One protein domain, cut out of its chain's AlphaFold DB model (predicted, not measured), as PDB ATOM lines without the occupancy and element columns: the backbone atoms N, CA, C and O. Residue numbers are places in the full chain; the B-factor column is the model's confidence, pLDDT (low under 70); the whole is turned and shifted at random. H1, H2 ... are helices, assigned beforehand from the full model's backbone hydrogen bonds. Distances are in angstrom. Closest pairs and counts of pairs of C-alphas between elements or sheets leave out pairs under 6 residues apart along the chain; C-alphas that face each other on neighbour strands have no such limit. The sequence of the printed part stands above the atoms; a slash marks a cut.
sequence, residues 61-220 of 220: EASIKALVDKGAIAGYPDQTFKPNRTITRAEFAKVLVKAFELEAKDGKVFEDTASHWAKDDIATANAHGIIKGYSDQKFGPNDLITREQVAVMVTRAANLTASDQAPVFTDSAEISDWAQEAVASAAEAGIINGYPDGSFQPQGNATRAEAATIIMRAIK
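What this domain is: This is residues 61 to 220 of the 220 residues of the protein "S-layer homology domain-containing protein" of Syntrophomonadaceae bacterium (UniProt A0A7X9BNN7). With little regular structure, the core is a loose triangular bundle of H2, H4 and H6, each crossed on its outside by a shorter helix: H3, H5 and H1 respectively. The 160 printed residues hold six named helices, H1 to H6 in order, and no named strand; the class is all helix, on 60 residues. The whole is compact, radius of gyration of the C-alphas 15.0 A, spanning 40 by 38 by 25 A.

How they stand to each other: H1, residues 61 to 69, touches the hub H6, residues 208 to 218; closest C-alphas Ser 63 and Thr 213, 5.2 A. H2, residues 89 to 99, touches H3, residues 119 to 127; closest C-alphas Lys 94 and Asp 121, 5.2 A. H4, residues 147 to 157, touches H5, residues 180 to 188, about perpendicular at 73 degrees; closest C-alphas Val 152 and Ala 182, 5.1 A. H4 and H6 touch and run the same way; closest C-alphas Val 154 and Ile 215, 6.9 A. In the six helices every O i to N i+4 pair is within hydrogen-bond range.

Where its parts are: H1 begins at C-alpha 61 (33.359, -19.750, -21.910); H6, 15.4 A long, ends at C-alpha 218 (27.731, -6.363, -29.725).

The domain as a whole: The printed part has no cut, the five links are long, and no printed residue is under 70.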
ATOM      1  N   GLU A  61      31.960 -19.358 -21.669       97.44
ATOM      2  CA  GLU A  61      33.359 -19.750 -21.910       97.44
ATOM      3  C   GLU A  61      33.905 -19.201 -23.231       97.44
ATOM      4  O   GLU A  61      34.957 -18.566 -23.249       97.44
ATOM      5  N   ALA A  62      33.168 -19.399 -24.328       96.62
ATOM      6  CA  ALA A  62      33.583 -18.942 -25.650       96.62
ATOM      7  C   ALA A  62      33.712 -17.411 -25.716       96.62
ATOM      8  O   ALA A  62      34.688 -16.895 -26.259       96.62
ATOM      9  N   SER A  63      32.761 -16.685 -25.121       97.62
ATOM     10  CA  SER A  63      32.791 -15.221 -25.070       97.62
ATOM     11  C   SER A  63      33.965 -14.706 -24.237       97.62
ATOM     12  O   SER A  63      34.624 -13.738 -24.608       97.62
ATOM     13  N   ILE A  64      34.236 -15.364 -23.106       98.00
ATOM     14  CA  ILE A  64      35.338 -15.016 -22.211       98.00
ATOM     15  C   ILE A  64      36.672 -15.220 -22.925       98.00
ATOM     16  O   ILE A  64      37.477 -14.294 -22.955       98.00
ATOM     17  N   LYS A  65      36.888 -16.395 -23.534       95.69
ATOM     18  CA  LYS A  65      38.111 -16.699 -24.288       95.69
ATOM     19  C   LYS A  65      38.355 -15.670 -25.388       95.69
ATOM     20  O   LYS A  65      39.422 -15.075 -25.418       95.69
ATOM     21  N   ALA A  66      37.337 -15.360 -26.191       95.31
ATOM     22  CA  ALA A  66      37.469 -14.393 -27.276       95.31
ATOM     23  C   ALA A  66      37.892 -12.988 -26.795       95.31
ATOM     24  O   ALA A  66      38.773 -12.376 -27.396       95.31
ATOM     25  N   LEU A  67      37.318 -12.471 -25.700       96.44
ATOM     26  CA  LEU A  67      37.735 -11.165 -25.165       96.44
ATOM     27  C   LEU A  67      39.103 -11.199 -24.480       96.44
ATOM     28  O   LEU A  67      39.782 -10.172 -24.455       96.44
ATOM     29  N   VAL A  68      39.495 -12.339 -23.910       95.06
ATOM     30  CA  VAL A  68      40.837 -12.534 -23.342       95.06
ATOM     31  C   VAL A  68      41.882 -12.560 -24.449       95.06
ATOM     32  O   VAL A  68      42.871 -11.840 -24.351       95.06
ATOM     33  N   ASP A  69      41.624 -13.295 -25.531       91.44
ATOM     34  CA  ASP A  69      42.497 -13.367 -26.706       91.44
ATOM     35  C   ASP A  69      42.647 -11.992 -27.374       91.44
ATOM     36  O   ASP A  69      43.727 -11.628 -27.835       91.44
ATOM     37  N   LYS A  70      41.585 -11.176 -27.349       91.62
ATOM     38  CA  LYS A  70      41.605  -9.779 -27.812       91.62
ATOM     39  C   LYS A  70      42.300  -8.813 -26.838       91.62
ATOM     40  O   LYS A  70      42.411  -7.623 -27.122       91.62
ATOM     41  N   GLY A  71      42.703  -9.271 -25.652       92.25
ATOM     42  CA  GLY A  71      43.279  -8.427 -24.601       92.25
ATOM     43  C   GLY A  71      42.297  -7.417 -23.993       92.25
ATOM     44  O   GLY A  71      42.716  -6.474 -23.317       92.25
ATOM     45  N   ALA A  72      40.990  -7.585 -24.220       94.88
ATOM     46  CA  ALA A  72      39.961  -6.660 -23.751       94.88
ATOM     47  C   ALA A  72      39.589  -6.874 -22.281       94.88
ATOM     48  O   ALA A  72      39.226  -5.931 -21.575       94.88
ATOM     49  N   ILE A  73      39.711  -8.110 -21.803       95.25
ATOM     50  CA  ILE A  73      39.506  -8.475 -20.405       95.25
ATOM     51  C   ILE A  73      40.546  -9.512 -19.992       95.25
ATOM     52  O   ILE A  73      40.950 -10.345 -20.791       95.25
ATOM     53  N   ALA A  74      40.973  -9.480 -18.733       90.81
ATOM     54  CA  ALA A  74      41.914 -10.450 -18.183       90.81
ATOM     55  C   ALA A  74      41.295 -11.216 -17.007       90.81
ATOM     56  O   ALA A  74      40.355 -10.735 -16.358       90.81
ATOM     57  N   GLY A  75      41.839 -12.403 -16.738       90.50
ATOM     58  CA  GLY A  75      41.634 -13.123 -15.483       90.50
ATOM     59  C   GLY A  75      42.450 -12.526 -14.333       90.50
ATOM     60  O   GLY A  75      43.043 -11.452 -14.445       90.50
ATOM     61  N   TYR A  76      42.475 -13.233 -13.213       87.75
ATOM     62  CA  TYR A  76      43.234 -12.872 -12.021       87.75
ATOM     63  C   TYR A  76      44.570 -13.627 -11.963       87.75
ATOM     64  O   TYR A  76      44.732 -14.648 -12.636       87.75
ATOM     65  N   PRO A  77      45.516 -13.181 -11.112       87.94
ATOM     66  CA  PRO A  77      46.795 -13.873 -10.918       87.94
ATOM     67  C   PRO A  77      46.670 -15.335 -10.460       87.94
ATOM     68  O   PRO A  77      47.599 -16.114 -10.643       87.94
ATOM     69  N   ASP A  78      45.527 -15.715  -9.881       87.62
ATOM     70  CA  ASP A  78      45.207 -17.080  -9.441       87.62
ATOM     71  C   ASP A  78      44.710 -17.997 -10.584       87.62
ATOM     72  O   ASP A  78      44.223 -19.091 -10.315       87.62
ATOM     73  N   GLN A  79      44.838 -17.571 -11.850       90.62
ATOM     74  CA  GLN A  79      44.376 -18.286 -13.052       90.62
ATOM     75  C   GLN A  79      42.853 -18.494 -13.119       90.62
ATOM     76  O   GLN A  79      42.368 -19.374 -13.833       90.62
ATOM     77  N   THR A  80      42.074 -17.688 -12.400       95.56
ATOM     78  CA  THR A  80      40.608 -17.683 -12.499       95.56
ATOM     79  C   THR A  80      40.105 -16.475 -13.286       95.56
ATOM     80  O   THR A  80      40.772 -15.444 -13.389       95.56
ATOM     81  N   PHE A  81      38.897 -16.565 -13.831       97.56
ATOM     82  CA  PHE A  81      38.167 -15.454 -14.433       97.56
ATOM     83  C   PHE A  81      37.085 -14.890 -13.508       97.56
ATOM     84  O   PHE A  81      36.704 -13.723 -13.646       97.56
ATOM     85  N   LYS A  82      36.600 -15.700 -12.561       97.94
ATOM     86  CA  LYS A  82      35.495 -15.420 -11.634       97.94
ATOM     87  C   LYS A  82      34.228 -15.010 -12.398       97.94
ATOM     88  O   LYS A  82      33.759 -13.884 -12.222       97.94
ATOM     89  N   PRO A  83      33.669 -15.892 -13.258       98.25
ATOM     90  CA  PRO A  83      32.584 -15.548 -14.183       98.25
ATOM     91  C   PRO A  83      31.341 -14.995 -13.484       98.25
ATOM     92  O   PRO A  83      30.730 -14.059 -13.989       98.25
ATOM     93  N   ASN A  84      31.026 -15.509 -12.293       98.06
ATOM     94  CA  ASN A  84      29.859 -15.104 -11.504       98.06
ATOM     95  C   ASN A  84      30.121 -13.906 -10.580       98.06
ATOM     96  O   ASN A  84      29.217 -13.466  -9.872       98.06
ATOM     97  N   ARG A  85      31.348 -13.366 -10.548       98.44
ATOM     98  CA  ARG A  85      31.622 -12.141  -9.791       98.44
ATOM     99  C   ARG A  85      30.975 -10.969 -10.514       98.44
ATOM    100  O   ARG A  85      31.127 -10.839 -11.729       98.44
ATOM    101  N   THR A  86      30.319 -10.091  -9.768       98.50
ATOM    102  CA  THR A  86      29.848  -8.812 -10.299       98.50
ATOM    103  C   THR A  86      31.020  -7.938 -10.761       98.50
ATOM    104  O   THR A  86      32.161  -8.080 -10.295       98.50
ATOM    105  N   ILE A  87      30.745  -7.085 -11.745       98.50
ATOM    106  CA  ILE A  87      31.725  -6.191 -12.372       98.50
ATOM    107  C   ILE A  87      31.412  -4.733 -12.016       98.50
ATOM    108  O   ILE A  87      30.245  -4.353 -11.887       98.50
ATOM    109  N   THR A  88      32.445  -3.911 -11.828       98.81
ATOM    110  CA  THR A  88      32.243  -2.479 -11.566       98.81
ATOM    111  C   THR A  88      32.005  -1.696 -12.855       98.81
ATOM    112  O   THR A  88      32.349  -2.137 -13.956       98.81
ATOM    113  N   ARG A  89      31.469  -0.482 -12.722       98.69
ATOM    114  CA  ARG A  89      31.313   0.462 -13.838       98.69
ATOM    115  C   ARG A  89      32.641   0.793 -14.519       98.69
ATOM    116  O   ARG A  89      32.690   0.852 -15.745       98.69
ATOM    117  N   ALA A  90      33.720   0.978 -13.753       98.75
ATOM    118  CA  ALA A  90      35.051   1.237 -14.311       98.75
ATOM    119  C   ALA A  90      35.618   0.032 -15.067       98.75
ATOM    120  O   ALA A  90      36.175   0.191 -16.152       98.75
ATOM    121  N   GLU A  91      35.461  -1.171 -14.512       98.62
ATOM    122  CA  GLU A  91      35.866  -2.402 -15.187       98.62
ATOM    123  C   GLU A  91      35.105  -2.569 -16.505       98.62
ATOM    124  O   GLU A  91      35.727  -2.804 -17.538       98.62
ATOM    125  N   PHE A  92      33.787  -2.365 -16.501       98.81
ATOM    126  CA  PHE A  92      32.974  -2.477 -17.708       98.81
ATOM    127  C   PHE A  92      33.341  -1.429 -18.774       98.81
ATOM    128  O   PHE A  92      33.495  -1.776 -19.945       98.81
ATOM    129  N   ALA A  93      33.563  -0.169 -18.376       98.69
ATOM    130  CA  ALA A  93      34.004   0.894 -19.283       98.69
ATOM    131  C   ALA A  93      35.345   0.560 -19.957       98.69
ATOM    132  O   ALA A  93      35.463   0.677 -21.176       98.69
ATOM    133  N   LYS A  94      36.330   0.074 -19.190       98.56
ATOM    134  CA  LYS A  94      37.614  -0.372 -19.746       98.56
ATOM    135  C   LYS A  94      37.443  -1.509 -20.747       98.56
ATOM    136  O   LYS A  94      38.046  -1.464 -21.817       98.56
ATOM    137  N   VAL A  95      36.637  -2.519 -20.417       98.56
ATOM    138  CA  VAL A  95      36.435  -3.660 -21.323       98.56
ATOM    139  C   VAL A  95      35.793  -3.193 -22.628       98.56
ATOM    140  O   VAL A  95      36.230  -3.637 -23.682       98.56
ATOM    141  N   LEU A  96      34.838  -2.254 -22.595       98.38
ATOM    142  CA  LEU A  96      34.267  -1.666 -23.814       98.38
ATOM    143  C   LEU A  96      35.309  -0.934 -24.659       98.38
ATOM    144  O   LEU A  96      35.408  -1.211 -25.851       98.38
ATOM    145  N   VAL A  97      36.111  -0.052 -24.054       98.38
ATOM    146  CA  VAL A  97      37.166   0.692 -24.768       98.38
ATOM    147  C   VAL A  97      38.109  -0.259 -25.496       98.38
ATOM    148  O   VAL A  97      38.421  -0.047 -26.665       98.38
ATOM    149  N   LYS A  98      38.531  -1.338 -24.830       97.94
ATOM    150  CA  LYS A  98      39.446  -2.320 -25.421       97.94
ATOM    151  C   LYS A  98      38.765  -3.246 -26.429       97.94
ATOM    152  O   LYS A  98      39.342  -3.546 -27.470       97.94
ATOM    153  N   ALA A  99      37.546  -3.702 -26.150       97.50
ATOM    154  CA  ALA A  99      36.817  -4.606 -27.037       97.50
ATOM    155  C   ALA A  99      36.456  -3.933 -28.368       97.50
ATOM    156  O   ALA A  99      36.644  -4.546 -29.415       97.50
ATOM    157  N   PHE A 100      36.024  -2.672 -28.327       97.44
ATOM    158  CA  PHE A 100      35.688  -1.873 -29.509       97.44
ATOM    159  C   PHE A 100      36.894  -1.137 -30.119       97.44
ATOM    160  O   PHE A 100      36.716  -0.409 -31.087       97.44
ATOM    161  N   GLU A 101      38.102  -1.316 -29.569       96.88
ATOM    162  CA  GLU A 101      39.348  -0.689 -30.060       96.88
ATOM    163  C   GLU A 101      39.231   0.830 -30.205       96.88
ATOM    164  O   GLU A 101      39.713   1.428 -31.164       96.88
ATOM    165  N   LEU A 102      38.566   1.462 -29.239       96.50
ATOM    166  CA  LEU A 102      38.303   2.889 -29.302       96.50
ATOM    167  C   LEU A 102      39.613   3.665 -29.228       96.50
ATOM    168  O   LEU A 102      40.430   3.457 -28.325       96.50
ATOM    169  N   GLU A 103      39.777   4.609 -30.151       96.62
ATOM    170  CA  GLU A 103      40.906   5.528 -30.124       96.62
ATOM    171  C   GLU A 103      40.891   6.333 -28.823       96.62
ATOM    172  O   GLU A 103      39.855   6.884 -28.427       96.62
ATOM    173  N   ALA A 104      42.052   6.400 -28.168       95.38
ATOM    174  CA  ALA A 104      42.228   7.194 -26.964       95.38
ATOM    175  C   ALA A 104      41.911   8.660 -27.268       95.38
ATOM    176  O   ALA A 104      42.457   9.250 -28.202       95.38
ATOM    177  N   LYS A 105      41.017   9.243 -26.473       92.56
ATOM    178  CA  LYS A 105      40.528  10.601 -26.687       92.56
ATOM    179  C   LYS A 105      40.290  11.278 -25.351       92.56
ATOM    180  O   LYS A 105      39.697  10.688 -24.449       92.56
ATOM    181  N   ASP A 106      40.709  12.535 -25.257       91.44
ATOM    182  CA  ASP A 106      40.461  13.344 -24.072       91.44
ATOM    183  C   ASP A 106      38.955  13.582 -23.916       91.44
ATOM    184  O   ASP A 106      38.295  14.188 -24.765       91.44
ATOM    185  N   GLY A 107      38.409  13.070 -22.818       94.69
ATOM    186  CA  GLY A 107      37.025  13.277 -22.415       94.69
ATOM    187  C   GLY A 107      36.930  13.828 -21.008       94.69
ATOM    188  O   GLY A 107      37.906  14.293 -20.416       94.69
ATOM    189  N   LYS A 108      35.724  13.776 -20.445       96.56
ATOM    190  CA  LYS A 108      35.481  14.266 -19.094       96.56
ATOM    191  C   LYS A 108      36.198  13.399 -18.061       96.56
ATOM    192  O   LYS A 108      35.963  12.196 -17.975       96.56
ATOM    193  N   VAL A 109      37.005  14.046 -17.224       97.75
ATOM    194  CA  VAL A 109      37.537  13.458 -15.991       97.75
ATOM    195  C   VAL A 109      36.612  13.862 -14.848       97.75
ATOM    196  O   VAL A 109      36.504  15.041 -14.516       97.75
ATOM    197  N   PHE A 110      35.917  12.887 -14.272       98.25
ATOM    198  CA  PHE A 110      35.070  13.078 -13.094       98.25
ATOM    199  C   PHE A 110      35.941  13.169 -11.839       98.25
ATOM    200  O   PHE A 110      37.019  12.568 -11.787       98.25
ATOM    201  N   GLU A 111      35.473  13.876 -10.814       98.38
ATOM    202  CA  GLU A 111      36.242  14.119  -9.587       98.38
ATOM    203  C   GLU A 111      36.662  12.804  -8.917       98.38
ATOM    204  O   GLU A 111      37.823  12.623  -8.552       98.38
ATOM    205  N   ASP A 112      35.748  11.831  -8.866       98.25
ATOM    206  CA  ASP A 112      35.973  10.498  -8.297       98.25
ATOM    207  C   ASP A 112      36.792   9.555  -9.197       98.25
ATOM    208  O   ASP A 112      37.073   8.418  -8.816       98.25
ATOM    209  N   THR A 113      37.221  10.022 -10.373       98.06
ATOM    210  CA  THR A 113      38.049   9.256 -11.321       98.06
ATOM    211  C   THR A 113      39.455   9.821 -11.495       98.06
ATOM    212  O   THR A 113      40.316   9.125 -12.024       98.06
ATOM    213  N   ALA A 114      39.733  11.037 -11.012       96.81
ATOM    214  CA  ALA A 114      40.982  11.755 -11.285       96.81
ATOM    215  C   ALA A 114      42.259  10.995 -10.870       96.81
ATOM    216  O   ALA A 114      43.297  11.143 -11.512       96.81
ATOM    217  N   SER A 115      42.182  10.166  -9.824       96.12
ATOM    218  CA  SER A 115      43.278   9.295  -9.355       96.12
ATOM    219  C   SER A 115      42.981   7.798  -9.531       96.12
ATOM    220  O   SER A 115      43.663   6.955  -8.954       96.12
ATOM    221  N   HIS A 116      41.938   7.447 -10.285       97.56
ATOM    222  CA  HIS A 116      41.499   6.065 -10.463       97.56
ATOM    223  C   HIS A 116      42.282   5.373 -11.587       97.56
ATOM    224  O   HIS A 116      42.562   5.977 -12.619       97.56
ATOM    225  N   TRP A 117      42.585   4.079 -11.441       96.81
ATOM    226  CA  TRP A 117      43.353   3.317 -12.443       96.81
ATOM    227  C   TRP A 117      42.677   3.272 -13.824       96.81
ATOM    228  O   TRP A 117      43.347   3.110 -14.836       96.81
ATOM    229  N   ALA A 118      41.350   3.415 -13.860       97.00
ATOM    230  CA  ALA A 118      40.542   3.415 -15.082       97.00
ATOM    231  C   ALA A 118      40.294   4.819 -15.662       97.00
ATOM    232  O   ALA A 118      39.444   4.960 -16.536       97.00
ATOM    233  N   LYS A 119      40.954   5.868 -15.144       98.38
ATOM    234  CA  LYS A 119      40.689   7.269 -15.515       98.38
ATOM    235  C   LYS A 119      40.671   7.476 -17.029       98.38
ATOM    236  O   LYS A 119      39.716   8.047 -17.545       98.38
ATOM    237  N   ASP A 120      41.698   6.992 -17.721       98.00
ATOM    238  CA  ASP A 120      41.873   7.254 -19.153       98.00
ATOM    239  C   ASP A 120      40.864   6.467 -20.004       98.00
ATOM    240  O   ASP A 120      40.316   7.004 -20.967       98.00
ATOM    241  N   ASP A 121      40.540   5.231 -19.609       98.38
ATOM    242  CA  ASP A 121      39.499   4.432 -20.266       98.38
ATOM    243  C   ASP A 121      38.107   5.068 -20.067       98.38
ATOM    244  O   ASP A 121      37.320   5.178 -21.004       98.38
ATOM    245  N   ILE A 122      37.806   5.551 -18.856       98.75
ATOM    246  CA  ILE A 122      36.556   6.265 -18.555       98.75
ATOM    247  C   ILE A 122      36.479   7.559 -19.377       98.75
ATOM    248  O   ILE A 122      35.470   7.806 -20.036       98.75
ATOM    249  N   ALA A 123      37.538   8.370 -19.389       98.50
ATOM    250  CA  ALA A 123      37.577   9.603 -20.172       98.50
ATOM    251  C   ALA A 123      37.382   9.318 -21.672       98.50
ATOM    252  O   ALA A 123      36.550   9.961 -22.310       98.50
ATOM    253  N   THR A 124      38.047   8.289 -22.202       98.69
ATOM    254  CA  THR A 124      37.897   7.854 -23.598       98.69
ATOM    255  C   THR A 124      36.457   7.443 -23.899       98.69
ATOM    256  O   THR A 124      35.838   7.977 -24.820       98.69
ATOM    257  N   ALA A 125      35.866   6.560 -23.090       98.62
ATOM    258  CA  ALA A 125      34.477   6.145 -23.267       98.62
ATOM    259  C   ALA A 125      33.506   7.338 -23.188       98.62
ATOM    260  O   ALA A 125      32.496   7.373 -23.892       98.62
ATOM    261  N   ASN A 126      33.798   8.342 -22.356       98.56
ATOM    262  CA  ASN A 126      32.988   9.554 -22.288       98.56
ATOM    263  C   ASN A 126      33.121  10.399 -23.563       98.56
ATOM    264  O   ASN A 126      32.110  10.876 -24.078       98.56
ATOM    265  N   ALA A 127      34.333  10.544 -24.099       98.31
ATOM    266  CA  ALA A 127      34.607  11.314 -25.313       98.31
ATOM    267  C   ALA A 127      33.982  10.711 -26.586       98.31
ATOM    268  O   ALA A 127      33.758  11.433 -27.566       98.31
ATOM    269  N   HIS A 128      33.708   9.404 -26.559       98.25
ATOM    270  CA  HIS A 128      32.946   8.663 -27.572       98.25
ATOM    271  C   HIS A 128      31.436   8.631 -27.285       98.25
ATOM    272  O   HIS A 128      30.678   7.991 -28.003       98.25
ATOM    273  N   GLY A 129      30.969   9.313 -26.235       97.81
ATOM    274  CA  GLY A 129      29.547   9.396 -25.889       97.81
ATOM    275  C   GLY A 129      28.957   8.119 -25.284       97.81
ATOM    276  O   GLY A 129      27.755   8.074 -25.034       97.81
ATOM    277  N   ILE A 130      29.778   7.107 -24.996       98.25
ATOM    278  CA  ILE A 130      29.353   5.793 -24.493       98.25
ATOM    279  C   ILE A 130      28.860   5.901 -23.052       98.25
ATOM    280  O   ILE A 130      27.807   5.364 -22.694       98.25
ATOM    281  N   ILE A 131      29.590   6.648 -22.219       97.56
ATOM    282  CA  ILE A 131      29.272   6.793 -20.796       97.56
ATOM    283  C   ILE A 131      28.844   8.202 -20.410       97.56
ATOM    284  O   ILE A 131      29.324   9.212 -20.931       97.56
ATOM    285  N   LYS A 132      27.991   8.246 -19.385       95.69
ATOM    286  CA  LYS A 132      27.677   9.436 -18.596       95.69
ATOM    287  C   LYS A 132      27.910   9.122 -17.113       95.69
ATOM    288  O   LYS A 132      27.811   7.964 -16.696       95.69
ATOM    289  N   GLY A 133      28.242  10.150 -16.337       95.56
ATOM    290  CA  GLY A 133      28.284  10.054 -14.880       95.56
ATOM    291  C   GLY A 133      26.883  10.051 -14.273       95.56
ATOM    292  O   GLY A 133      25.904  10.347 -14.957       95.56
ATOM    293  N   TYR A 134      26.791   9.748 -12.980       96.12
ATOM    294  CA  TYR A 134      25.568   9.985 -12.203       96.12
ATOM    295  C   TYR A 134      25.254  11.472 -12.070       96.12
ATOM    296  O   TYR A 134      24.104  11.860 -11.892       96.12
ATOM    297  N   SER A 135      26.287  12.304 -12.162       96.44
ATOM    298  CA  SER A 135      26.177  13.749 -12.254       96.44
ATOM    299  C   SER A 135      27.299  14.294 -13.129       96.44
ATOM    300  O   SER A 135      28.161  13.557 -13.617       96.44
ATOM    301  N   ASP A 136      27.339  15.615 -13.265       93.62
ATOM    302  CA  ASP A 136      28.451  16.294 -13.910       93.62
ATOM    303  C   ASP A 136      29.788  16.174 -13.173       93.62
ATOM    304  O   ASP A 136      30.809  16.543 -13.741       93.62
ATOM    305  N   GLN A 137      29.820  15.666 -11.945       96.69
ATOM    306  CA  GLN A 137      31.052  15.568 -11.157       96.69
ATOM    307  C   GLN A 137      31.405  14.129 -10.781       96.69
ATOM    308  O   GLN A 137      32.572  13.848 -10.525       96.69
ATOM    309  N   LYS A 138      30.429  13.207 -10.781       98.31
ATOM    310  CA  LYS A 138      30.585  11.855 -10.229       98.31
ATOM    311  C   LYS A 138      30.275  10.762 -11.249       98.31
ATOM    312  O   LYS A 138      29.172  10.727 -11.799       98.31
ATOM    313  N   PHE A 139      31.201   9.821 -11.439       98.62
ATOM    314  CA  PHE A 139      30.999   8.643 -12.288       98.62
ATOM    315  C   PHE A 139      30.576   7.381 -11.522       98.62
ATOM    316  O   PHE A 139      29.823   6.572 -12.071       98.62
ATOM    317  N   GLY A 140      31.050   7.203 -10.288       98.56
ATOM    318  CA  GLY A 140      30.898   5.976  -9.504       98.56
ATOM    319  C   GLY A 140      31.739   4.808 -10.043       98.56
ATOM    320  O   GLY A 140      31.171   3.767 -10.365       98.56
ATOM    321  N   PRO A 141      33.075   4.937 -10.192       98.62
ATOM    322  CA  PRO A 141      33.902   3.919 -10.851       98.62
ATOM    323  C   PRO A 141      33.917   2.560 -10.135       98.62
ATOM    324  O   PRO A 141      34.043   1.525 -10.789       98.62
ATOM    325  N   ASN A 142      33.775   2.558  -8.808       98.56
ATOM    326  CA  ASN A 142      33.810   1.350  -7.980       98.56
ATOM    327  C   ASN A 142      32.427   0.746  -7.716       98.56
ATOM    328  O   ASN A 142      32.341  -0.327  -7.120       98.56
ATOM    329  N   ASP A 143      31.359   1.410  -8.157       98.69
ATOM    330  CA  ASP A 143      30.011   0.890  -7.988       98.69
ATOM    331  C   ASP A 143      29.788  -0.269  -8.966       98.69
ATOM    332  O   ASP A 143      30.311  -0.274 -10.089       98.69
ATOM    333  N   LEU A 144      29.019  -1.269  -8.531       98.81
ATOM    334  CA  LEU A 144      28.607  -2.367  -9.400       98.81
ATOM    335  C   LEU A 144      27.696  -1.825 -10.501       98.81
ATOM    336  O   LEU A 144      26.853  -0.964 -10.252       98.81
ATOM    337  N   ILE A 145      27.900  -2.302 -11.728       98.81
ATOM    338  CA  ILE A 145      27.103  -1.847 -12.864       98.81
ATOM    339  C   ILE A 145      25.778  -2.608 -12.926       98.81
ATOM    340  O   ILE A 145      25.758  -3.841 -12.864       98.81
ATOM    341  N   THR A 146      24.677  -1.875 -13.081       98.75
ATOM    342  CA  THR A 146      23.359  -2.486 -13.276       98.75
ATOM    343  C   THR A 146      23.168  -2.941 -14.721       98.75
ATOM    344  O   THR A 146      23.829  -2.458 -15.647       98.75
ATOM    345  N   ARG A 147      22.241  -3.869 -14.952       98.31
ATOM    346  CA  ARG A 147      21.970  -4.402 -16.293       98.31
ATOM    347  C   ARG A 147      21.400  -3.355 -17.250       98.31
ATOM    348  O   ARG A 147      21.782  -3.342 -18.419       98.31
ATOM    349  N   GLU A 148      20.577  -2.426 -16.770       98.44
ATOM    350  CA  GLU A 148      20.099  -1.305 -17.595       98.44
ATOM    351  C   GLU A 148      21.237  -0.337 -17.986       98.44
ATOM    352  O   GLU A 148      21.269   0.175 -19.106       98.44
ATOM    353  N   GLN A 149      22.243  -0.152 -17.119       98.81
ATOM    354  CA  GLN A 149      23.444   0.624 -17.451       98.81
ATOM    355  C   GLN A 149      24.317  -0.094 -18.487       98.81
ATOM    356  O   GLN A 149      24.832   0.554 -19.399       98.81
ATOM    357  N   VAL A 150      24.456  -1.421 -18.374       98.75
ATOM    358  CA  VAL A 150      25.139  -2.252 -19.379       98.75
ATOM    359  C   VAL A 150      24.485  -2.080 -20.747       98.75
ATOM    360  O   VAL A 150      25.198  -1.813 -21.712       98.75
ATOM    361  N   ALA A 151      23.151  -2.173 -20.826       98.25
ATOM    362  CA  ALA A 151      22.416  -1.991 -22.077       98.25
ATOM    363  C   ALA A 151      22.727  -0.630 -22.708       98.25
ATOM    364  O   ALA A 151      23.197  -0.577 -23.840       98.25
ATOM    365  N   VAL A 152      22.576   0.457 -21.947       98.50
ATOM    366  CA  VAL A 152      22.842   1.821 -22.429       98.50
ATOM    367  C   VAL A 152      24.274   2.017 -22.916       98.50
ATOM    368  O   VAL A 152      24.499   2.667 -23.935       98.50
ATOM    369  N   MET A 153      25.264   1.493 -22.196       98.69
ATOM    370  CA  MET A 153      26.658   1.640 -22.605       98.69
ATOM    371  C   MET A 153      26.961   0.829 -23.869       98.69
ATOM    372  O   MET A 153      27.641   1.321 -24.764       98.69
ATOM    373  N   VAL A 154      26.436  -0.391 -23.976       98.31
ATOM    374  CA  VAL A 154      26.696  -1.267 -25.125       98.31
ATOM    375  C   VAL A 154      25.992  -0.770 -26.380       98.31
ATOM    376  O   VAL A 154      26.611  -0.767 -27.439       98.31
ATOM    377  N   THR A 155      24.746  -0.301 -26.282       97.88
ATOM    378  CA  THR A 155      24.030   0.236 -27.449       97.88
ATOM    379  C   THR A 155      24.725   1.457 -28.027       97.88
ATOM    380  O   THR A 155      24.840   1.575 -29.244       97.88
ATOM    381  N   ARG A 156      25.264   2.330 -27.167       98.25
ATOM    382  CA  ARG A 156      26.064   3.483 -27.594       98.25
ATOM    383  C   ARG A 156      27.402   3.069 -28.196       98.25
ATOM    384  O   ARG A 156      27.776   3.608 -29.228       98.25
ATOM    385  N   ALA A 157      28.104   2.115 -27.581       97.69
ATOM    386  CA  ALA A 157      29.382   1.621 -28.100       97.69
ATOM    387  C   ALA A 157      29.229   0.961 -29.479       97.69
ATOM    388  O   ALA A 157      30.037   1.206 -30.368       97.69
ATOM    389  N   ALA A 158      28.164   0.180 -29.671       97.25
ATOM    390  CA  ALA A 158      27.832  -0.454 -30.943       97.25
ATOM    391  C   ALA A 158      27.094   0.474 -31.924       97.25
ATOM    392  O   ALA A 158      26.759   0.042 -33.024       97.25
ATOM    393  N   ASN A 159      26.832   1.732 -31.540       96.06
ATOM    394  CA  ASN A 159      26.078   2.707 -32.327       96.06
ATOM    395  C   ASN A 159      24.766   2.126 -32.895       96.06
ATOM    396  O   ASN A 159      24.458   2.274 -34.080       96.06
ATOM    397  N   LEU A 160      24.019   1.406 -32.051       95.38
ATOM    398  CA  LEU A 160      22.773   0.768 -32.464       95.38
ATOM    399  C   LEU A 160      21.728   1.816 -32.828       95.38
ATOM    400  O   LEU A 160      21.620   2.866 -32.193       95.38
ATOM    401  N   THR A 161      20.915   1.489 -33.829       92.88
ATOM    402  CA  THR A 161      19.740   2.297 -34.156       92.88
ATOM    403  C   THR A 161      18.715   2.181 -33.025       92.88
ATOM    404  O   THR A 161      18.540   1.108 -32.435       92.88
ATOM    405  N   ALA A 162      18.066   3.297 -32.694       91.25
ATOM    406  CA  ALA A 162      16.993   3.308 -31.711       91.25
ATOM    407  C   ALA A 162      15.852   2.400 -32.191       91.25
ATOM    408  O   ALA A 162      15.479   2.442 -33.364       91.25
ATOM    409  N   SER A 163      15.335   1.564 -31.295       89.25
ATOM    410  CA  SER A 163      14.156   0.752 -31.570       89.25
ATOM    411  C   SER A 163      12.903   1.548 -31.239       89.25
ATOM    412  O   SER A 163      12.813   2.144 -30.167       89.25
ATOM    413  N   ASP A 164      11.909   1.496 -32.126       84.12
ATOM    414  CA  ASP A 164      10.567   2.017 -31.848       84.12
ATOM    415  C   ASP A 164       9.708   1.014 -31.047       84.12
ATOM    416  O   ASP A 164       8.558   1.300 -30.707       84.12
ATOM    417  N   GLN A 165      10.227  -0.191 -30.779       83.62
ATOM    418  CA  GLN A 165       9.511  -1.233 -30.047       83.62
ATOM    419  C   GLN A 165       9.736  -1.112 -28.540       83.62
ATOM    420  O   GLN A 165      10.824  -0.788 -28.070       83.62
ATOM    421  N   ALA A 166       8.705  -1.433 -27.762       76.88
ATOM    422  CA  ALA A 166       8.868  -1.573 -26.321       76.88
ATOM    423  C   ALA A 166       9.695  -2.836 -25.997       76.88
ATOM    424  O   ALA A 166       9.547  -3.852 -26.686       76.88
ATOM    425  N   PRO A 167      10.520  -2.824 -24.931       72.88
ATOM    426  CA  PRO A 167      11.177  -4.033 -24.449       72.88
ATOM    427  C   PRO A 167      10.145  -5.118 -24.123       72.88
ATOM    428  O   PRO A 167       9.106  -4.835 -23.528       72.88
ATOM    429  N   VAL A 168      10.439  -6.367 -24.487       84.31
ATOM    430  CA  VAL A 168       9.546  -7.510 -24.241       84.31
ATOM    431  C   VAL A 168      10.123  -8.368 -23.116       84.31
ATOM    432  O   VAL A 168      10.586  -9.483 -23.342       84.31
ATOM    433  N   PHE A 169      10.124  -7.827 -21.898       96.06
ATOM    434  CA  PHE A 169      10.497  -8.555 -20.684       96.06
ATOM    435  C   PHE A 169       9.359  -8.513 -19.661       96.06
ATOM    436  O   PHE A 169       8.538  -7.595 -19.649       96.06
ATOM    437  N   THR A 170       9.286  -9.521 -18.793       96.81
ATOM    438  CA  THR A 170       8.207  -9.635 -17.794       96.81
ATOM    439  C   THR A 170       8.239  -8.520 -16.745       96.81
ATOM    440  O   THR A 170       7.206  -8.190 -16.168       96.81
ATOM    441  N   ASP A 171       9.402  -7.908 -16.545       97.31
ATOM    442  CA  ASP A 171       9.696  -6.821 -15.613       97.31
ATOM    443  C   ASP A 171      10.020  -5.501 -16.336       97.31
ATOM    444  O   ASP A 171      10.653  -4.612 -15.770       97.31
ATOM    445  N   SER A 172       9.573  -5.320 -17.587       95.44
ATOM    446  CA  SER A 172       9.855  -4.092 -18.349       95.44
ATOM    447  C   SER A 172       9.363  -2.807 -17.673       95.44
ATOM    448  O   SER A 172       9.928  -1.746 -17.919       95.44
ATOM    449  N   ALA A 173       8.365  -2.895 -16.790       95.81
ATOM    450  CA  ALA A 173       7.886  -1.766 -15.990       95.81
ATOM    451  C   ALA A 173       8.900  -1.276 -14.935       95.81
ATOM    452  O   ALA A 173       8.754  -0.171 -14.422       95.81
ATOM    453  N   GLU A 174       9.913  -2.081 -14.603       97.88
ATOM    454  CA  GLU A 174      10.990  -1.715 -13.677       97.88
ATOM    455  C   GLU A 174      12.165  -1.034 -14.395       97.88
ATOM    456  O   GLU A 174      13.062  -0.503 -13.742       97.88
ATOM    457  N   ILE A 175      12.188  -1.027 -15.734       98.00
ATOM    458  CA  ILE A 175      13.248  -0.371 -16.506       98.00
ATOM    459  C   ILE A 175      13.094   1.141 -16.366       98.00
ATOM    460  O   ILE A 175      12.045   1.707 -16.679       98.00
ATOM    461  N   SER A 176      14.169   1.812 -15.958       97.50
ATOM    462  CA  SER A 176      14.158   3.267 -15.860       97.50
ATOM    463  C   SER A 176      13.889   3.914 -17.221       97.50
ATOM    464  O   SER A 176      14.461   3.491 -18.226       97.50
ATOM    465  N   ASP A 177      13.112   5.002 -17.260       95.88
ATOM    466  CA  ASP A 177      12.744   5.702 -18.507       95.88
ATOM    467  C   ASP A 177      13.946   6.009 -19.416       95.88
ATOM    468  O   ASP A 177      13.889   5.837 -20.630       95.88
ATOM    469  N   TRP A 178      15.080   6.403 -18.827       95.75
ATOM    470  CA  TRP A 178      16.309   6.733 -19.557       95.75
ATOM    471  C   TRP A 178      17.001   5.528 -20.215       95.75
ATOM    472  O   TRP A 178      17.905   5.723 -21.033       95.75
ATOM    473  N   ALA A 179      16.628   4.305 -19.839       96.81
ATOM    474  CA  ALA A 179      17.205   3.063 -20.338       96.81
ATOM    475  C   ALA A 179      16.268   2.293 -21.279       96.81
ATOM    476  O   ALA A 179      16.758   1.423 -21.996       96.81
ATOM    477  N   GLN A 180      14.964   2.601 -21.312       95.56
ATOM    478  CA  GLN A 180      13.970   1.821 -22.066       95.56
ATOM    479  C   GLN A 180      14.349   1.636 -23.540       95.56
ATOM    480  O   GLN A 180      14.396   0.501 -24.011       95.56
ATOM    481  N   GLU A 181      14.700   2.723 -24.234       95.88
ATOM    482  CA  GLU A 181      15.104   2.677 -25.647       95.88
ATOM    483  C   GLU A 181      16.340   1.790 -25.853       95.88
ATOM    484  O   GLU A 181      16.353   0.911 -26.707       95.88
ATOM    485  N   ALA A 182      17.372   1.955 -25.022       97.19
ATOM    486  CA  ALA A 182      18.586   1.157 -25.143       97.19
ATOM    487  C   ALA A 182      18.349  -0.326 -24.842       97.19
ATOM    488  O   ALA A 182      18.939  -1.186 -25.494       97.19
ATOM    489  N   VAL A 183      17.502  -0.643 -23.860       97.75
ATOM    490  CA  VAL A 183      17.142  -2.031 -23.555       97.75
ATOM    491  C   VAL A 183      16.370  -2.643 -24.725       97.75
ATOM    492  O   VAL A 183      16.684  -3.766 -25.116       97.75
ATOM    493  N   ALA A 184      15.437  -1.903 -25.329       96.44
ATOM    494  CA  ALA A 184      14.724  -2.339 -26.526       96.44
ATOM    495  C   ALA A 184      15.674  -2.577 -27.709       96.44
ATOM    496  O   ALA A 184      15.690  -3.680 -28.251       96.44
ATOM    497  N   SER A 185      16.533  -1.607 -28.053       96.56
ATOM    498  CA  SER A 185      17.506  -1.755 -29.147       96.56
ATOM    499  C   SER A 185      18.463  -2.924 -28.922       96.56
ATOM    500  O   SER A 185      18.760  -3.672 -29.850       96.56
ATOM    501  N   ALA A 186      18.954  -3.111 -27.691       97.00
ATOM    502  CA  ALA A 186      19.843  -4.226 -27.372       97.00
ATOM    503  C   ALA A 186      19.134  -5.585 -27.473       97.00
ATOM    504  O   ALA A 186      19.767  -6.573 -27.851       97.00
ATOM    505  N   ALA A 187      17.847  -5.646 -27.120       95.69
ATOM    506  CA  ALA A 187      17.045  -6.857 -27.231       95.69
ATOM    507  C   ALA A 187      16.709  -7.188 -28.688       95.69
ATOM    508  O   ALA A 187      16.907  -8.324 -29.114       95.69
ATOM    509  N   GLU A 188      16.288  -6.194 -29.471       94.69
ATOM    510  CA  GLU A 188      16.004  -6.349 -30.901       94.69
ATOM    511  C   GLU A 188      17.247  -6.794 -31.683       94.69
ATOM    512  O   GLU A 188      17.169  -7.695 -32.517       94.69
ATOM    513  N   ALA A 189      18.419  -6.246 -31.350       94.94
ATOM    514  CA  ALA A 189      19.693  -6.655 -31.938       94.94
ATOM    515  C   ALA A 189      20.193  -8.037 -31.458       94.94
ATOM    516  O   ALA A 189      21.259  -8.486 -31.879       94.94
ATOM    517  N   GLY A 190      19.482  -8.713 -30.546       94.50
ATOM    518  CA  GLY A 190      19.893 -10.005 -29.981       94.50
ATOM    519  C   GLY A 190      21.149  -9.936 -29.102       94.50
ATOM    520  O   GLY A 190      21.786 -10.957 -28.823       94.50
ATOM    521  N   ILE A 191      21.529  -8.734 -28.662       96.62
ATOM    522  CA  ILE A 191      22.684  -8.498 -27.791       96.62
ATOM    523  C   ILE A 191      22.323  -8.879 -26.348       96.62
ATOM    524  O   ILE A 191      23.100  -9.573 -25.675       96.62
ATOM    525  N   ILE A 192      21.116  -8.520 -25.891       95.62
ATOM    526  CA  ILE A 192      20.584  -8.903 -24.576       95.62
ATOM    527  C   ILE A 192      19.259  -9.655 -24.714       95.62
ATOM    528  O   ILE A 192      18.265  -9.096 -25.147       95.62
ATOM    529  N   ASN A 193      19.220 -10.902 -24.240       91.75
ATOM    530  CA  ASN A 193      18.048 -11.780 -24.378       91.75
ATOM    531  C   ASN A 193      17.239 -11.950 -23.079       91.75
ATOM    532  O   ASN A 193      16.333 -12.774 -23.035       91.75
ATOM    533  N   GLY A 194      17.589 -11.230 -22.008       93.38
ATOM    534  CA  GLY A 194      17.021 -11.469 -20.676       93.38
ATOM    535  C   GLY A 194      17.447 -12.811 -20.067       93.38
ATOM    536  O   GLY A 194      18.426 -13.431 -20.500       93.38
ATOM    537  N   TYR A 195      16.735 -13.221 -19.024       94.81
ATOM    538  CA  TYR A 195      16.914 -14.480 -18.307       94.81
ATOM    539  C   TYR A 195      15.902 -15.543 -18.762       94.81
ATOM    540  O   TYR A 195      14.883 -15.211 -19.370       94.81
ATOM    541  N   PRO A 196      16.140 -16.837 -18.462       94.69
ATOM    542  CA  PRO A 196      15.228 -17.919 -18.845       94.69
ATOM    543  C   PRO A 196      13.798 -17.797 -18.295       94.69
ATOM    544  O   PRO A 196      12.887 -18.404 -18.847       94.69
ATOM    545  N   ASP A 197      13.599 -17.036 -17.217       95.88
ATOM    546  CA  ASP A 197      12.285 -16.742 -16.630       95.88
ATOM    547  C   ASP A 197      11.538 -15.593 -17.341       95.88
ATOM    548  O   ASP A 197      10.424 -15.242 -16.952       95.88
ATOM    549  N   GLY A 198      12.138 -15.019 -18.387       95.44
ATOM    550  CA  GLY A 198      11.591 -13.907 -19.163       95.44
ATOM    551  C   GLY A 198      11.884 -12.520 -18.586       95.44
ATOM    552  O   GLY A 198      11.450 -11.530 -19.177       95.44
ATOM    553  N   SER A 199      12.608 -12.424 -17.466       97.62
ATOM    554  CA  SER A 199      12.973 -11.146 -16.842       97.62
ATOM    555  C   SER A 199      14.223 -10.514 -17.470       97.62
ATOM    556  O   SER A 199      15.085 -11.198 -18.032       97.62
ATOM    557  N   PHE A 200      14.354  -9.194 -17.358       97.88
ATOM    558  CA  PHE A 200      15.564  -8.444 -17.691       97.88
ATOM    559  C   PHE A 200      16.415  -8.120 -16.460       97.88
ATOM    560  O   PHE A 200      17.638  -8.074 -16.585       97.88
ATOM    561  N   GLN A 201      15.795  -7.925 -15.298       97.88
ATOM    562  CA  GLN A 201      16.356  -7.481 -14.019       97.88
ATOM    563  C   GLN A 201      17.130  -6.157 -14.133       97.88
ATOM    564  O   GLN A 201      18.352  -6.142 -13.944       97.88
ATOM    565  N   PRO A 202      16.464  -5.030 -14.447       98.12
ATOM    566  CA  PRO A 202      17.140  -3.784 -14.816       98.12
ATOM    567  C   PRO A 202      18.098  -3.247 -13.746       98.12
ATOM    568  O   PRO A 202      19.220  -2.855 -14.081       98.12
ATOM    569  N   GLN A 203      17.714  -3.298 -12.467       98.38
ATOM    570  CA  GLN A 203      18.562  -2.870 -11.344       98.38
ATOM    571  C   GLN A 203      19.482  -3.979 -10.810       98.38
ATOM    572  O   GLN A 203      20.297  -3.727  -9.921       98.38
ATOM    573  N   GLY A 204      19.387  -5.200 -11.345       98.19
ATOM    574  CA  GLY A 204      20.304  -6.288 -11.023       98.19
ATOM    575  C   GLY A 204      21.732  -5.953 -11.455       98.19
ATOM    576  O   GLY A 204      21.945  -5.316 -12.488       98.19
ATOM    577  N   ASN A 205      22.726  -6.378 -10.673       98.62
ATOM    578  CA  ASN A 205      24.134  -6.150 -11.002       98.62
ATOM    579  C   ASN A 205      24.638  -7.188 -12.003       98.62
ATOM    580  O   ASN A 205      24.470  -8.387 -11.785       98.62
ATOM    581  N   ALA A 206      25.320  -6.736 -13.052       98.38
ATOM    582  CA  ALA A 206      25.880  -7.632 -14.053       98.38
ATOM    583  C   ALA A 206      27.122  -8.373 -13.532       98.38
ATOM    584  O   ALA A 206      27.997  -7.811 -12.860       98.38
ATOM    585  N   THR A 207      27.222  -9.645 -13.894       98.69
ATOM    586  CA  THR A 207      28.408 -10.479 -13.690       98.69
ATOM    587  C   THR A 207      29.440 -10.280 -14.799       98.69
ATOM    588  O   THR A 207      29.142  -9.797 -15.893       98.69
ATOM    589  N   ARG A 208      30.682 -10.701 -14.545       98.50
ATOM    590  CA  ARG A 208      31.756 -10.689 -15.549       98.50
ATOM    591  C   ARG A 208      31.428 -11.559 -16.767       98.50
ATOM    592  O   ARG A 208      31.774 -11.181 -17.883       98.50
ATOM    593  N   ALA A 209      30.764 -12.698 -16.573       98.56
ATOM    594  CA  ALA A 209      30.330 -13.575 -17.661       98.56
ATOM    595  C   ALA A 209      29.247 -12.938 -18.544       98.56
ATOM    596  O   ALA A 209      29.300 -13.049 -19.773       98.56
ATOM    597  N   GLU A 210      28.289 -12.244 -17.929       98.44
ATOM    598  CA  GLU A 210      27.260 -11.492 -18.650       98.44
ATOM    599  C   GLU A 210      27.868 -10.334 -19.425       98.44
ATOM    600  O   GLU A 210      27.625 -10.228 -20.624       98.44
ATOM    601  N   ALA A 211      28.728  -9.537 -18.787       98.50
ATOM    602  CA  ALA A 211      29.453  -8.461 -19.451       98.50
ATOM    603  C   ALA A 211      30.229  -8.968 -20.675       98.50
ATOM    604  O   ALA A 211      30.080  -8.420 -21.766       98.50
ATOM    605  N   ALA A 212      30.998 -10.052 -20.523       98.38
ATOM    606  CA  ALA A 212      31.762 -10.630 -21.622       98.38
ATOM    607  C   ALA A 212      30.861 -11.095 -22.774       98.38
ATOM    608  O   ALA A 212      31.145 -10.829 -23.939       98.38
ATOM    609  N   THR A 213      29.750 -11.764 -22.462       98.31
ATOM    610  CA  THR A 213      28.841 -12.276 -23.494       98.31
ATOM    611  C   THR A 213      28.095 -11.167 -24.219       98.31
ATOM    612  O   THR A 213      27.963 -11.228 -25.438       98.31
ATOM    613  N   ILE A 214      27.632 -10.150 -23.495       98.50
ATOM    614  CA  ILE A 214      26.934  -9.001 -24.079       98.50
ATOM    615  C   ILE A 214      27.883  -8.232 -25.006       98.50
ATOM    616  O   ILE A 214      27.532  -7.976 -26.154       98.50
ATOM    617  N   ILE A 215      29.108  -7.942 -24.557       98.44
ATOM    618  CA  ILE A 215      30.109  -7.253 -25.385       98.44
ATOM    619  C   ILE A 215      30.453  -8.087 -26.624       98.44
ATOM    620  O   ILE A 215      30.456  -7.553 -27.728       98.44
ATOM    621  N   MET A 216      30.664  -9.399 -26.477       97.62
ATOM    622  CA  MET A 216      30.952 -10.277 -27.617       97.62
ATOM    623  C   MET A 216      29.817 -10.368 -28.633       97.62
ATOM    624  O   MET A 216      30.082 -10.630 -29.799       97.62
ATOM    625  N   ARG A 217      28.559 -10.209 -28.216       97.62
ATOM    626  CA  ARG A 217      27.430 -10.132 -29.153       97.62
ATOM    627  C   ARG A 217      27.378  -8.786 -29.865       97.62
ATOM    628  O   ARG A 217      26.987  -8.751 -31.018       97.62
ATOM    629  N   ALA A 218      27.781  -7.716 -29.189       96.94
ATOM    630  CA  ALA A 218      27.731  -6.363 -29.725       96.94
ATOM    631  C   ALA A 218      28.852  -6.037 -30.727       96.94
ATOM    632  O   ALA A 218      28.676  -5.139 -31.539       96.94
ATOM    633  N   ILE A 219      29.989  -6.741 -30.670       93.31
ATOM    634  CA  ILE A 219      31.117  -6.560 -31.610       93.31
ATOM    635  C   ILE A 219      31.097  -7.528 -32.806       93.31
ATOM    636  O   ILE A 219      32.049  -7.539 -33.584       93.31
ATOM    637  N   LYS A 220      30.092  -8.404 -32.894       72.81
ATOM    638  CA  LYS A 220      29.987  -9.420 -33.949       72.81
ATOM    639  C   LYS A 220      29.437  -8.872 -35.256       72.81
ATOM    640  O   LYS A 220      28.651  -7.905 -35.206       72.81
TER     641      LYS A 220